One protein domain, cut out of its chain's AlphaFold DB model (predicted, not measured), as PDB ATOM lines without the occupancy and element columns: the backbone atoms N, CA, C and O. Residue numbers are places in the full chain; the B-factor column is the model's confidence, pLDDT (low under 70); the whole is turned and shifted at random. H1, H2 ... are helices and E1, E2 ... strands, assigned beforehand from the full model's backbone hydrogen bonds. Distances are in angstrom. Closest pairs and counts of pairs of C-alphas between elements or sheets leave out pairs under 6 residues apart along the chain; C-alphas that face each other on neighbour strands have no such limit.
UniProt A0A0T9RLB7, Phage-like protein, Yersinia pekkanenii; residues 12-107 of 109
ATOM      1  N   LEU A  12      86.468  97.943 104.729       92.25
ATOM      2  CA  LEU A  12      86.155  96.787 105.572       92.25
ATOM      3  C   LEU A  12      84.952  97.118 106.461       92.25
ATOM      4  O   LEU A  12      84.948  98.141 107.152       92.25
ATOM      5  N   LEU A  13      83.926  96.274 106.421       93.62
ATOM      6  CA  LEU A  13      82.773  96.332 107.312       93.62
ATOM      7  C   LEU A  13      83.042  95.424 108.508       93.62
ATOM      8  O   LEU A  13      83.148  94.218 108.331       93.62
ATOM      9  N   ILE A  14      83.119  95.984 109.713       94.88
ATOM     10  CA  ILE A  14      83.241  95.183 110.937       94.88
ATOM     11  C   ILE A  14      81.906  94.475 111.196       94.88
ATOM     12  O   ILE A  14      80.872  95.131 111.322       94.88
ATOM     13  N   THR A  15      81.941  93.148 111.292       96.62
ATOM     14  CA  THR A  15      80.778  92.286 111.547       96.62
ATOM     15  C   THR A  15      80.735  91.764 112.981       96.62
ATOM     16  O   THR A  15      79.671  91.372 113.458       96.62
ATOM     17  N   GLY A  16      81.853  91.814 113.709       96.00
ATOM     18  CA  GLY A  16      81.909  91.419 115.111       96.00
ATOM     19  C   GLY A  16      83.171  91.908 115.806       96.00
ATOM     20  O   GLY A  16      84.210  92.079 115.174       96.00
ATOM     21  N   VAL A  17      83.062  92.132 117.115       96.81
ATOM     22  CA  VAL A  17      84.187  92.461 117.995       96.81
ATOM     23  C   VAL A  17      84.007  91.687 119.291       96.81
ATOM     24  O   VAL A  17      82.932  91.730 119.893       96.81
ATOM     25  N   ARG A  18      85.049  90.986 119.723       96.44
ATOM     26  CA  ARG A  18      85.073  90.236 120.981       96.44
ATOM     27  C   ARG A  18      86.474  90.259 121.594       96.44
ATOM     28  O   ARG A  18      87.426  90.700 120.956       96.44
ATOM     29  N   VAL A  19      86.565  89.839 122.852       97.44
ATOM     30  CA  VAL A  19      87.813  89.769 123.621       97.44
ATOM     31  C   VAL A  19      88.061  88.317 124.004       97.44
ATOM     32  O   VAL A  19      87.141  87.660 124.492       97.44
ATOM     33  N   GLU A  20      89.284  87.833 123.815       97.44
ATOM     34  CA  GLU A  20      89.698  86.477 124.194       97.44
ATOM     35  C   GLU A  20      91.180  86.411 124.572       97.44
ATOM     36  O   GLU A  20      91.911  87.397 124.430       97.44
ATOM     37  N   ARG A  21      91.617  85.269 125.110       97.81
ATOM     38  CA  ARG A  21      93.043  85.005 125.300       97.81
ATOM     39  C   ARG A  21      93.679  84.655 123.964       97.81
ATOM     40  O   ARG A  21      93.067  83.976 123.152       97.81
ATOM     41  N   LEU A  22      94.919  85.091 123.771       97.38
ATOM     42  CA  LEU A  22      95.684  84.815 122.556       97.38
ATOM     43  C   LEU A  22      95.751  83.313 122.227       97.38
ATOM     44  O   LEU A  22      95.541  82.931 121.083       97.38
ATOM     45  N   GLN A  23      95.993  82.468 123.232       97.62
ATOM     46  CA  GLN A  23      96.089  81.011 123.059       97.62
ATOM     47  C   GLN A  23      94.720  80.313 122.927       97.62
ATOM     48  O   GLN A  23      94.683  79.111 122.700       97.62
ATOM     49  N   ASP A  24      93.599  81.036 123.048       97.19
ATOM     50  CA  ASP A  24      92.259  80.477 122.787       97.19
ATOM     51  C   ASP A  24      91.907  80.508 121.281       97.19
ATOM     52  O   ASP A  24      90.786  80.162 120.898       97.19
ATOM     53  N   ILE A  25      92.843  80.934 120.419       96.56
ATOM     54  CA  ILE A  25      92.660  80.995 118.966       96.56
ATOM     55  C   ILE A  25      92.340  79.613 118.378       96.56
ATOM     56  O   ILE A  25      92.945  78.601 118.728       96.56
ATOM     57  N   SER A  26      91.384  79.562 117.448       95.56
ATOM     58  CA  SER A  26      91.057  78.329 116.729       95.56
ATOM     59  C   SER A  26      91.941  78.128 115.490       95.56
ATOM     60  O   SER A  26      92.421  79.094 114.902       95.56
ATOM     61  N   GLU A  27      92.095  76.882 115.018       94.56
ATOM     62  CA  GLU A  27      92.785  76.589 113.742       94.56
ATOM     63  C   GLU A  27      92.194  77.407 112.578       94.56
ATOM     64  O   GLU A  27      92.927  77.925 111.741       94.56
ATOM     65  N   GLN A  28      90.866  77.567 112.546       94.25
ATOM     66  CA  GLN A  28      90.172  78.332 111.505       94.25
ATOM     67  C   GLN A  28      90.508  79.823 111.568       94.25
ATOM     68  O   GLN A  28      90.710  80.438 110.523       94.25
ATOM     69  N   ASP A  29      90.598  80.389 112.773       95.19
ATOM     70  CA  ASP A  29      90.979  81.788 112.965       95.19
ATOM     71  C   ASP A  29      92.455  82.002 112.598       95.19
ATOM     72  O   ASP A  29      92.766  82.919 111.844       95.19
ATOM     73  N   ALA A  30      93.356  81.101 113.009       95.00
ATOM     74  CA  ALA A  30      94.763  81.141 112.602       95.00
ATOM     75  C   ALA A  30      94.917  81.092 111.069       95.00
ATOM     76  O   ALA A  30      95.693  81.847 110.479       95.00
ATOM     77  N   MET A  31      94.130  80.253 110.390       92.94
ATOM     78  CA  MET A  31      94.104  80.212 108.926       92.94
ATOM     79  C   MET A  31      93.554  81.504 108.306       92.94
ATOM     80  O   MET A  31      94.066  81.953 107.280       92.94
ATOM     81  N   ALA A  32      92.539  82.124 108.914       93.00
ATOM     82  CA  ALA A  32      91.985  83.400 108.459       93.00
ATOM     83  C   ALA A  32      92.977  84.569 108.608       93.00
ATOM     84  O   ALA A  32      92.961  85.482 107.781       93.00
ATOM     85  N   GLU A  33      93.870  84.507 109.599       92.62
ATOM     86  CA  GLU A  33      94.980  85.455 109.795       92.62
ATOM     87  C   GLU A  33      96.133  85.253 108.788       92.62
ATOM     88  O   GLU A  33      96.984  86.130 108.629       92.62
ATOM     89  N   GLY A  34      96.143  84.136 108.050       90.75
ATOM     90  CA  GLY A  34      97.075  83.895 106.942       90.75
ATOM     91  C   GLY A  34      97.930  82.634 107.058       90.75
ATOM     92  O   GLY A  34      98.786  82.414 106.196       90.75
ATOM     93  N   ILE A  35      97.709  81.786 108.067       94.00
ATOM     94  CA  ILE A  35      98.377  80.482 108.148       94.00
ATOM     95  C   ILE A  35      97.847  79.557 107.048       94.00
ATOM     96  O   ILE A  35      96.645  79.323 106.914       94.00
ATOM     97  N   THR A  36      98.749  79.007 106.235       92.50
ATOM     98  CA  THR A  36      98.374  78.159 105.094       92.50
ATOM     99  C   THR A  36      98.611  76.690 105.410       92.50
ATOM    100  O   THR A  36      99.733  76.308 105.716       92.50
ATOM    101  N   ALA A  37      97.585  75.852 105.260       90.12
ATOM    102  CA  ALA A  37      97.729  74.400 105.331       90.12
ATOM    103  C   ALA A  37      98.090  73.825 103.952       90.12
ATOM    104  O   ALA A  37      97.419  74.131 102.960       90.12
ATOM    105  N   LYS A  38      99.122  72.981 103.876       87.25
ATOM    106  CA  LYS A  38      99.515  72.276 102.648       87.25
ATOM    107  C   LYS A  38      99.809  70.812 102.945       87.25
ATOM    108  O   LYS A  38     100.386  70.474 103.975       87.25
ATOM    109  N   GLU A  39      99.434  69.955 102.007       85.19
ATOM    110  CA  GLU A  39      99.973  68.599 101.941       85.19
ATOM    111  C   GLU A  39     101.358  68.673 101.299       85.19
ATOM    112  O   GLU A  39     101.533  69.337 100.272       85.19
ATOM    113  N   VAL A  40     102.342  68.017 101.909       76.00
ATOM    114  CA  VAL A  40     103.726  68.027 101.427       76.00
ATOM    115  C   VAL A  40     104.095  66.637 100.918       76.00
ATOM    116  O   VAL A  40     103.656  65.608 101.435       76.00
ATOM    117  N   ILE A  41     104.896  66.598  99.857       73.12
ATOM    118  CA  ILE A  41     105.525  65.363  99.393       73.12
ATOM    119  C   ILE A  41     106.891  65.293 100.067       73.12
ATOM    120  O   ILE A  41     107.755  66.127  99.802       73.12
ATOM    121  N   ILE A  42     107.080  64.307 100.943       69.62
ATOM    122  CA  ILE A  42     108.380  64.046 101.554       69.62
ATOM    123  C   ILE A  42     109.120  63.072 100.642       69.62
ATOM    124  O   ILE A  42     108.803  61.881 100.571       69.62
ATOM    125  N   GLU A  43     110.118  63.588  99.930       69.88
ATOM    126  CA  GLU A  43     111.036  62.773  99.144       69.88
ATOM    127  C   GLU A  43     112.182  62.292 100.038       69.88
ATOM    128  O   GLU A  43     113.075  63.058 100.400       69.88
ATOM    129  N   THR A  44     112.187  61.005 100.393       66.38
ATOM    130  CA  THR A  44     113.339  60.404 101.084       66.38
ATOM    131  C   THR A  44     114.212  59.665 100.079       66.38
ATOM    132  O   THR A  44     113.784  58.685  99.464       66.38
ATOM    133  N   ARG A  45     115.466  60.107  99.930       66.56
ATOM    134  CA  ARG A  45     116.491  59.389  99.157       66.56
ATOM    135  C   ARG A  45     117.327  58.500 100.066       66.56
ATOM    136  O   ARG A  45     117.988  58.990 100.978       66.56
ATOM    137  N   TYR A  46     117.364  57.207  99.758       65.50
ATOM    138  CA  TYR A  46     118.285  56.264 100.394       65.50
ATOM    139  C   TYR A  46     119.608  56.170  99.619       65.50
ATOM    140  O   TYR A  46     119.619  56.226  98.382       65.50
ATOM    141  N   GLU A  47     120.725  55.974 100.332       60.88
ATOM    142  CA  GLU A  47     122.004  55.602  99.711       60.88
ATOM    143  C   GLU A  47     121.821  54.283  98.943       60.88
ATOM    144  O   GLU A  47     121.590  53.228  99.528       60.88
ATOM    145  N   GLY A  48     121.853  54.361  97.609       70.69
ATOM    146  CA  GLY A  48     121.507  53.247  96.716       70.69
ATOM    147  C   GLY A  48     120.512  53.604  95.607       70.69
ATOM    148  O   GLY A  48     120.300  52.794  94.710       70.69
ATOM    149  N   GLY A  49     119.938  54.814  95.618       63.34
ATOM    150  CA  GLY A  49     119.149  55.343  94.495       63.34
ATOM    151  C   GLY A  49     117.671  54.941  94.483       63.34
ATOM    152  O   GLY A  49     116.992  55.179  93.488       63.34
ATOM    153  N   GLY A  50     117.160  54.359  95.572       60.28
ATOM    154  CA  GLY A  50     115.722  54.186  95.771       60.28
ATOM    155  C   GLY A  50     115.051  55.530  96.061       60.28
ATOM    156  O   GLY A  50     115.493  56.253  96.956       60.28
ATOM    157  N   HIS A  51     114.003  55.849  95.299       62.88
ATOM    158  CA  HIS A  51     113.139  57.014  95.505       62.88
ATOM    159  C   HIS A  51     111.795  56.539  96.043       62.88
ATOM    160  O   HIS A  51     111.171  55.666  95.436       62.88
ATOM    161  N   VAL A  52     111.363  57.088  97.177       61.72
ATOM    162  CA  VAL A  52     110.002  56.902  97.686       61.72
ATOM    163  C   VAL A  52     109.388  58.285  97.840       61.72
ATOM    164  O   VAL A  52     109.873  59.095  98.629       61.72
ATOM    165  N   GLU A  53     108.328  58.539  97.077       61.53
ATOM    166  CA  GLU A  53     107.447  59.686  97.289       61.53
ATOM    167  C   GLU A  53     106.366  59.243  98.257       61.53
ATOM    168  O   GLU A  53     105.514  58.418  97.922       61.53
ATOM    169  N   ILE A  54     106.426  59.759  99.479       59.91
ATOM    170  CA  ILE A  54     105.312  59.644 100.408       59.91
ATOM    171  C   ILE A  54     104.642  61.013 100.411       59.91
ATOM    172  O   ILE A  54     105.237  62.001 100.839       59.91
ATOM    173  N   THR A  55     103.407  61.087  99.915       59.94
ATOM    174  CA  THR A  55     102.517  62.192 100.281       59.94
ATOM    175  C   THR A  55     102.261  62.033 101.772       59.94
ATOM    176  O   THR A  55     101.576  61.093 102.180       59.94
ATOM    177  N   ALA A  56     102.900  62.860 102.591       64.12
ATOM    178  CA  ALA A  56     102.885  62.704 104.035       64.12
ATOM    179  C   ALA A  56     102.532  64.029 104.697       64.12
ATOM    180  O   ALA A  56     103.185  65.036 104.457       64.12
ATOM    181  N   GLU A  57     101.505  63.923 105.541       69.75
ATOM    182  CA  GLU A  57     101.049  64.834 106.594       69.75
ATOM    183  C   GLU A  57     100.753  66.294 106.189       69.75
ATOM    184  O   GLU A  57     101.373  66.918 105.329       69.75
ATOM    185  N   ARG A  58      99.677  66.828 106.777       82.88
ATOM    186  CA  ARG A  58      99.234  68.208 106.571       82.88
ATOM    187  C   ARG A  58     100.094  69.104 107.457       82.88
ATOM    188  O   ARG A  58      99.955  69.025 108.671       82.88
ATOM    189  N   PHE A  59     100.902  69.970 106.851       88.00
ATOM    190  CA  PHE A  59     101.709  70.969 107.555       88.00
ATOM    191  C   PHE A  59     101.133  72.375 107.382       88.00
ATOM    192  O   PHE A  59     100.435  72.668 106.402       88.00
ATOM    193  N   PHE A  60     101.436  73.249 108.335       91.19
ATOM    194  CA  PHE A  60     101.016  74.646 108.361       91.19
ATOM    195  C   PHE A  60     102.209  75.570 108.151       91.19
ATOM    196  O   PHE A  60     103.291  75.300 108.649       91.19
ATOM    197  N   PHE A  61     102.015  76.659 107.417       90.12
ATOM    198  CA  PHE A  61     103.092  77.561 107.015       90.12
ATOM    199  C   PHE A  61     102.708  79.012 107.278       90.12
ATOM    200  O   PHE A  61     101.578  79.425 106.979       90.12
ATOM    201  N   VAL A  62     103.670  79.794 107.759       90.94
ATOM    202  CA  VAL A  62     103.581  81.252 107.834       90.94
ATOM    203  C   VAL A  62     103.937  81.819 106.460       90.94
ATOM    204  O   VAL A  62     104.945  81.454 105.877       90.94
ATOM    205  N   GLY A  63     103.081  82.652 105.865       71.88
ATOM    206  CA  GLY A  63     103.489  83.566 104.783       71.88
ATOM    207  C   GLY A  63     104.144  82.996 103.508       71.88
ATOM    208  O   GLY A  63     104.676  83.779 102.726       71.88
ATOM    209  N   GLY A  64     104.081  81.688 103.242       68.44
ATOM    210  CA  GLY A  64     104.798  81.068 102.119       68.44
ATOM    211  C   GLY A  64     106.247  80.676 102.424       68.44
ATOM    212  O   GLY A  64     106.968  80.366 101.479       68.44
ATOM    213  N   ASP A  65     106.637  80.669 103.698       72.88
ATOM    214  CA  ASP A  65     107.905  80.129 104.179       72.88
ATOM    215  C   ASP A  65     108.016  78.617 103.907       72.88
ATOM    216  O   ASP A  65     107.011  77.920 103.728       72.88
ATOM    217  N   ASP A  66     109.254  78.118 103.844       74.50
ATOM    218  CA  ASP A  66     109.564  76.698 103.613       74.50
ATOM    219  C   ASP A  66     109.571  75.873 104.919       74.50
ATOM    220  O   ASP A  66     109.690  74.647 104.879       74.50
ATOM    221  N   GLU A  67     109.436  76.526 106.078       82.81
ATOM    222  CA  GLU A  67     109.378  75.879 107.391       82.81
ATOM    223  C   GLU A  67     107.925  75.538 107.748       82.81
ATOM    224  O   GLU A  67     107.062  76.410 107.863       82.81
ATOM    225  N   GLY A  68     107.642  74.236 107.836       86.75
ATOM    226  CA  GLY A  68     106.315  73.710 108.135       86.75
ATOM    227  C   GLY A  68     106.153  73.367 109.612       86.75
ATOM    228  O   GLY A  68     107.029  72.747 110.209       86.75
ATOM    229  N   TYR A  69     104.995  73.707 110.165       90.19
ATOM    230  CA  TYR A  69     104.568  73.409 111.531       90.19
ATOM    231  C   TYR A  69     103.547  72.272 111.547       90.19
ATOM    232  O   TYR A  69     102.760  72.115 110.606       90.19
ATOM    233  N   GLU A  70     103.518  71.500 112.632       89.31
ATOM    234  CA  GLU A  70     102.572  70.388 112.794       89.31
ATOM    235  C   GLU A  70     101.142  70.885 113.065       89.31
ATOM    236  O   GLU A  70     100.166  70.193 112.764       89.31
ATOM    237  N   SER A  71     100.992  72.109 113.585       92.06
ATOM    238  CA  SER A  71      99.690  72.727 113.855       92.06
ATOM    239  C   SER A  71      99.618  74.197 113.429       92.06
ATOM    240  O   SER A  71     100.622  74.908 113.374       92.06
ATOM    241  N   ALA A  72      98.400  74.680 113.150       93.56
ATOM    242  CA  ALA A  72      98.176  76.093 112.839       93.56
ATOM    243  C   ALA A  72      98.468  77.012 114.030       93.56
ATOM    244  O   ALA A  72      98.852  78.159 113.825       93.56
ATOM    245  N   GLU A  73      98.273  76.514 115.253       94.88
ATOM    246  CA  GLU A  73      98.556  77.247 116.487       94.88
ATOM    247  C   GLU A  73     100.051  77.548 116.608       94.88
ATOM    248  O   GLU A  73     100.418  78.690 116.854       94.88
ATOM    249  N   GLU A  74     100.912  76.557 116.368       94.31
ATOM    250  CA  GLU A  74     102.368  76.742 116.404       94.31
ATOM    251  C   GLU A  74     102.846  77.728 115.338       94.31
ATOM    252  O   GLU A  74     103.609  78.643 115.649       94.31
ATOM    253  N   ALA A  75     102.344  77.595 114.106       95.00
ATOM    254  CA  ALA A  75     102.651  78.544 113.038       95.00
ATOM    255  C   ALA A  75     102.188  79.966 113.405       95.00
ATOM    256  O   ALA A  75     102.898  80.951 113.197       95.00
ATOM    257  N   PHE A  76     100.994  80.096 113.986       95.94
ATOM    258  CA  PHE A  76     100.478  81.391 114.415       95.94
ATOM    259  C   PHE A  76     101.261  81.974 115.597       95.94
ATOM    260  O   PHE A  76     101.490  83.180 115.633       95.94
ATOM    261  N   ALA A  77     101.709  81.143 116.539       95.94
ATOM    262  CA  ALA A  77     102.547  81.553 117.658       95.94
ATOM    263  C   ALA A  77     103.866  82.169 117.180       95.94
ATOM    264  O   ALA A  77     104.267  83.229 117.666       95.94
ATOM    265  N   GLU A  78     104.509  81.536 116.196       94.06
ATOM    266  CA  GLU A  78     105.740  82.034 115.584       94.06
ATOM    267  C   GLU A  78     105.509  83.372 114.869       94.06
ATOM    268  O   GLU A  78     106.212  84.355 115.134       94.06
ATOM    269  N   LEU A  79     104.456  83.458 114.047       94.38
ATOM    270  CA  LEU A  79     104.055  84.705 113.394       94.38
ATOM    271  C   LEU A  79     103.795  85.815 114.422       94.38
ATOM    272  O   LEU A  79     104.290  86.934 114.272       94.38
ATOM    273  N   TRP A  80     103.044  85.516 115.478       96.12
ATOM    274  CA  TRP A  80     102.718  86.471 116.528       96.12
ATOM    275  C   TRP A  80     103.978  86.997 117.223       96.12
ATOM    276  O   TRP A  80     104.162  88.214 117.328       96.12
ATOM    277  N   ASP A  81     104.875  86.108 117.656       95.38
ATOM    278  CA  ASP A  81     106.121  86.495 118.322       95.38
ATOM    279  C   ASP A  81     107.064  87.271 117.393       95.38
ATOM    280  O   ASP A  81     107.754  88.186 117.855       95.38
ATOM    281  N   SER A  82     107.039  87.008 116.082       93.44
ATOM    282  CA  SER A  82     107.804  87.788 115.102       93.44
ATOM    283  C   SER A  82     107.369  89.264 115.040       93.44
ATOM    284  O   SER A  82     108.196  90.149 114.806       93.44
ATOM    285  N   ILE A  83     106.086  89.549 115.300       94.50
ATOM    286  CA  ILE A  83     105.504  90.899 115.235       94.50
ATOM    287  C   ILE A  83     105.530  91.582 116.610       94.50
ATOM    288  O   ILE A  83     105.851  92.771 116.716       94.50
ATOM    289  N   TYR A  84     105.173  90.848 117.667       95.06
ATOM    290  CA  TYR A  84     104.884  91.397 118.994       95.06
ATOM    291  C   TYR A  84     105.804  90.885 120.102       95.06
ATOM    292  O   TYR A  84     105.898  91.538 121.139       95.06
ATOM    293  N   GLY A  85     106.535  89.788 119.894       91.81
ATOM    294  CA  GLY A  85     107.264  89.073 120.949       91.81
ATOM    295  C   GLY A  85     108.357  89.884 121.656       91.81
ATOM    296  O   GLY A  85     108.750  89.554 122.771       91.81
ATOM    297  N   GLN A  86     108.822  90.984 121.053       93.56
ATOM    298  CA  GLN A  86     109.781  91.911 121.672       93.56
ATOM    299  C   GLN A  86     109.140  92.888 122.671       93.56
ATOM    300  O   GLN A  86     109.852  93.585 123.398       93.56
ATOM    301  N   LYS A  87     107.809  92.991 122.704       92.81
ATOM    302  CA  LYS A  87     107.088  93.861 123.633       92.81
ATOM    303  C   LYS A  87     106.759  93.105 124.914       92.81
ATOM    304  O   LYS A  87     106.257  91.983 124.900       92.81
ATOM    305  N   GLU A  88     107.019  93.758 126.040       92.62
ATOM    306  CA  GLU A  88     106.775  93.183 127.358       92.62
ATOM    307  C   GLU A  88     105.290  92.843 127.550       92.62
ATOM    308  O   GLU A  88     104.420  93.701 127.416       92.62
ATOM    309  N   GLY A  89     105.010  91.577 127.870       92.38
ATOM    310  CA  GLY A  89     103.653  91.089 128.116       92.38
ATOM    311  C   GLY A  89     102.811  90.824 126.864       92.38
ATOM    312  O   GLY A  89     101.659  90.426 127.014       92.38
ATOM    313  N   GLU A  90     103.357  91.005 125.656       94.62
ATOM    314  CA  GLU A  90     102.657  90.702 124.398       94.62
ATOM    315  C   GLU A  90     103.205  89.460 123.683       94.62
ATOM    316  O   GLU A  90     102.706  89.141 122.615       94.62
ATOM    317  N   SER A  91     104.189  88.736 124.226       96.38
ATOM    318  CA  SER A  91     104.639  87.479 123.608       96.38
ATOM    319  C   SER A  91     103.566  86.389 123.657       96.38
ATOM    320  O   SER A  91     102.667  86.419 124.505       96.38
ATOM    321  N   TRP A  92     103.692  85.378 122.798       96.62
ATOM    322  CA  TRP A  92     102.816  84.207 122.771       96.62
ATOM    323  C   TRP A  92     102.687  83.564 124.156       96.62
ATOM    324  O   TRP A  92     101.590  83.272 124.633       96.62
ATOM    325  N   GLN A  93     103.818  83.425 124.851       96.81
ATOM    326  CA  GLN A  93     103.887  82.843 126.194       96.81
ATOM    327  C   GLN A  93     103.229  83.708 127.274       96.81
ATOM    328  O   GLN A  93     102.767  83.180 128.285       96.81
ATOM    329  N   ALA A  94     103.161  85.029 127.085       97.12
ATOM    330  CA  ALA A  94     102.458  85.912 128.012       97.12
ATOM    331  C   ALA A  94     100.930  85.735 127.942       97.12
ATOM    332  O   ALA A  94     100.227  86.124 128.878       97.12
ATOM    333  N   ASN A  95     100.428  85.137 126.854       97.50
ATOM    334  CA  ASN A  95      99.015  84.880 126.595       97.50
ATOM    335  C   ASN A  95      98.115  86.100 126.912       97.50
ATOM    336  O   ASN A  95      97.228  86.027 127.781       97.50
ATOM    337  N   PRO A  96      98.374  87.264 126.282       97.62
ATOM    338  CA  PRO A  96      97.634  88.491 126.551       97.62
ATOM    339  C   PRO A  96      96.154  88.368 126.170       97.62
ATOM    340  O   PRO A  96      95.737  87.486 125.419       97.62
ATOM    341  N   TRP A  97      95.347  89.295 126.688       97.69
ATOM    342  CA  TRP A  97      93.997  89.517 126.171       97.69
ATOM    343  C   TRP A  97      94.080  90.276 124.851       97.69
ATOM    344  O   TRP A  97      94.686  91.348 124.792       97.69
ATOM    345  N   VAL A  98      93.433  89.745 123.822       96.94
ATOM    346  CA  VAL A  98      93.415  90.318 122.477       96.94
ATOM    347  C   VAL A  98      91.998  90.688 122.063       96.94
ATOM    348  O   VAL A  98      91.008  90.153 122.570       96.94
ATOM    349  N   TRP A  99      91.907  91.637 121.136       97.12
ATOM    350  CA  TRP A  99      90.666  91.955 120.446       97.12
ATOM    351  C   TRP A  99      90.596  91.138 119.168       97.12
ATOM    352  O   TRP A  99      91.500  91.235 118.343       97.12
ATOM    353  N   VAL A 100      89.498  90.418 118.972       96.75
ATOM    354  CA  VAL A 100      89.220  89.742 117.707       96.75
ATOM    355  C   VAL A 100      88.120  90.463 116.964       96.75
ATOM    356  O   VAL A 100      87.062  90.776 117.518       96.75
ATOM    357  N   ILE A 101      88.425  90.773 115.706       96.56
ATOM    358  CA  ILE A 101      87.626  91.625 114.839       96.56
ATOM    359  C   ILE A 101      87.289  90.832 113.585       96.56
ATOM    360  O   ILE A 101      88.148  90.589 112.743       96.56
ATOM    361  N   ASN A 102      86.011  90.509 113.429       95.81
ATOM    362  CA  ASN A 102      85.502  89.926 112.196       95.81
ATOM    363  C   ASN A 102      85.117  91.051 111.243       95.81
ATOM    364  O   ASN A 102      84.502  92.042 111.659       95.81
ATOM    365  N   PHE A 103      85.453  90.905 109.965       95.12
ATOM    366  CA  PHE A 103      85.091  91.888 108.957       95.12
ATOM    367  C   PHE A 103      84.811  91.265 107.592       95.12
ATOM    368  O   PHE A 103      85.305  90.197 107.247       95.12
ATOM    369  N   GLU A 104      84.049  91.994 106.786       93.62
ATOM    370  CA  GLU A 104      83.802  91.690 105.381       93.62
ATOM    371  C   GLU A 104      84.403  92.784 104.497       93.62
ATOM    372  O   GLU A 104      84.294  93.983 104.783       93.62
ATOM    373  N   ARG A 105      85.049  92.384 103.399       91.62
ATOM    374  CA  ARG A 105      85.571  93.331 102.412       91.62
ATOM    375  C   ARG A 105      84.437  93.831 101.524       91.62
ATOM    376  O   ARG A 105      83.766  93.048 100.862       91.62
ATOM    377  N   MET A 106      84.299  95.147 101.445       89.12
ATOM    378  CA  MET A 106      83.310  95.817 100.609       89.12
ATOM    379  C   MET A 106      83.960  96.365  99.340       89.12
ATOM    380  O   MET A 106      85.093  96.862  99.368       89.12
ATOM    381  N   GLU A 107      83.224  96.342  98.228       82.00
ATOM    382  CA  GLU A 107      83.624  97.089  97.038       82.00
ATOM    383  C   GLU A 107      83.613  98.599  97.315       82.00
ATOM    384  O   GLU A 107      82.816  99.117  98.109       82.00
TER     385      GLU A 107
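What this domain is: This is residues 12 to 107 of the 109 residues of the protein "Phage-like protein" of Yersinia pekkanenii (UniProt A0A0T9RLB7). Picture two antiparallel ribbons of two strands each at opposite ends of a loose model, with two helices, H1 and H2, between them. The hairpin E2 and E3 reaches away as a long twisted arm that makes much of the length, while E1 and E4 pair at the other end, where the first and last printed residues lie. The printed part has 96 residues with two named helices and four named strands, in the order E1, H1, E2, E3, H2, E4; the class is mixed, helices and strands. The whole is loose, with a radius of gyration of the C-alphas of 17.6 A, and spans 57 by 38 by 19 A, only just flat.

How they stand to each other: Start at E1, residues 12 to 21, which bends by 69 degrees at residue 15. Its antiparallel neighbour is E4, residues 97 to 106, at 163 degrees between directions; look at N 13 and O 104, 2.8 A apart, and N 98 and O 20, 2.9 A apart, both within hydrogen-bond range. Next comes H1, residues 27 to 33, which touches H2, residues 72 to 84, with residues 72 to 76 of H2 alone. Their closest C-alphas, of Glu 27 and Ala 72, are 5.5 A apart. They run the same way at a steep tilt of 37 degrees, only just past shallow. After H1, find the hairpin of E2, residues 36 to 45, and E3, residues 51 to 61, antiparallel at 154 degrees. Here N 36 and O 61 are 3.0 A apart and N 42 and O 54 also 3.0 A, within hydrogen-bond range. E3 bends by 71 degrees at residue 58. The closest C-alphas of E3 and H2, those of Phe 60 and Ala 72, are 5.5 A apart. E1 is apart from E2, E3 and H2, and E4 is apart from H1, E2 and E3. In H1 and H2 every O i to N i+4 pair is within hydrogen-bond range.

Where its parts are: Find C-alpha 12 at (86.155, 96.787, 105.572), where E1 begins; it runs 24.0 A to C-alpha 21. H1 follows, 10.0 A long, then E2, 26.8 A, and E3, 25.6 A. H2 begins at C-alpha 72, (98.176, 76.093, 112.839), and runs 17.8 A. E4 runs 28.4 A and ends at C-alpha 106, (83.310, 95.817, 100.609).

The domain as a whole: The two C-alphas farthest apart, of Leu 13 and Gly 48, are 58.9 A apart. The printed part has no cut, and the link from H2 to E4, residues 85 to 96, is long. Mean pLDDT of the printed part is 87.5; look for values under 70 at residues 42 to 47, 49 to 57 and 64.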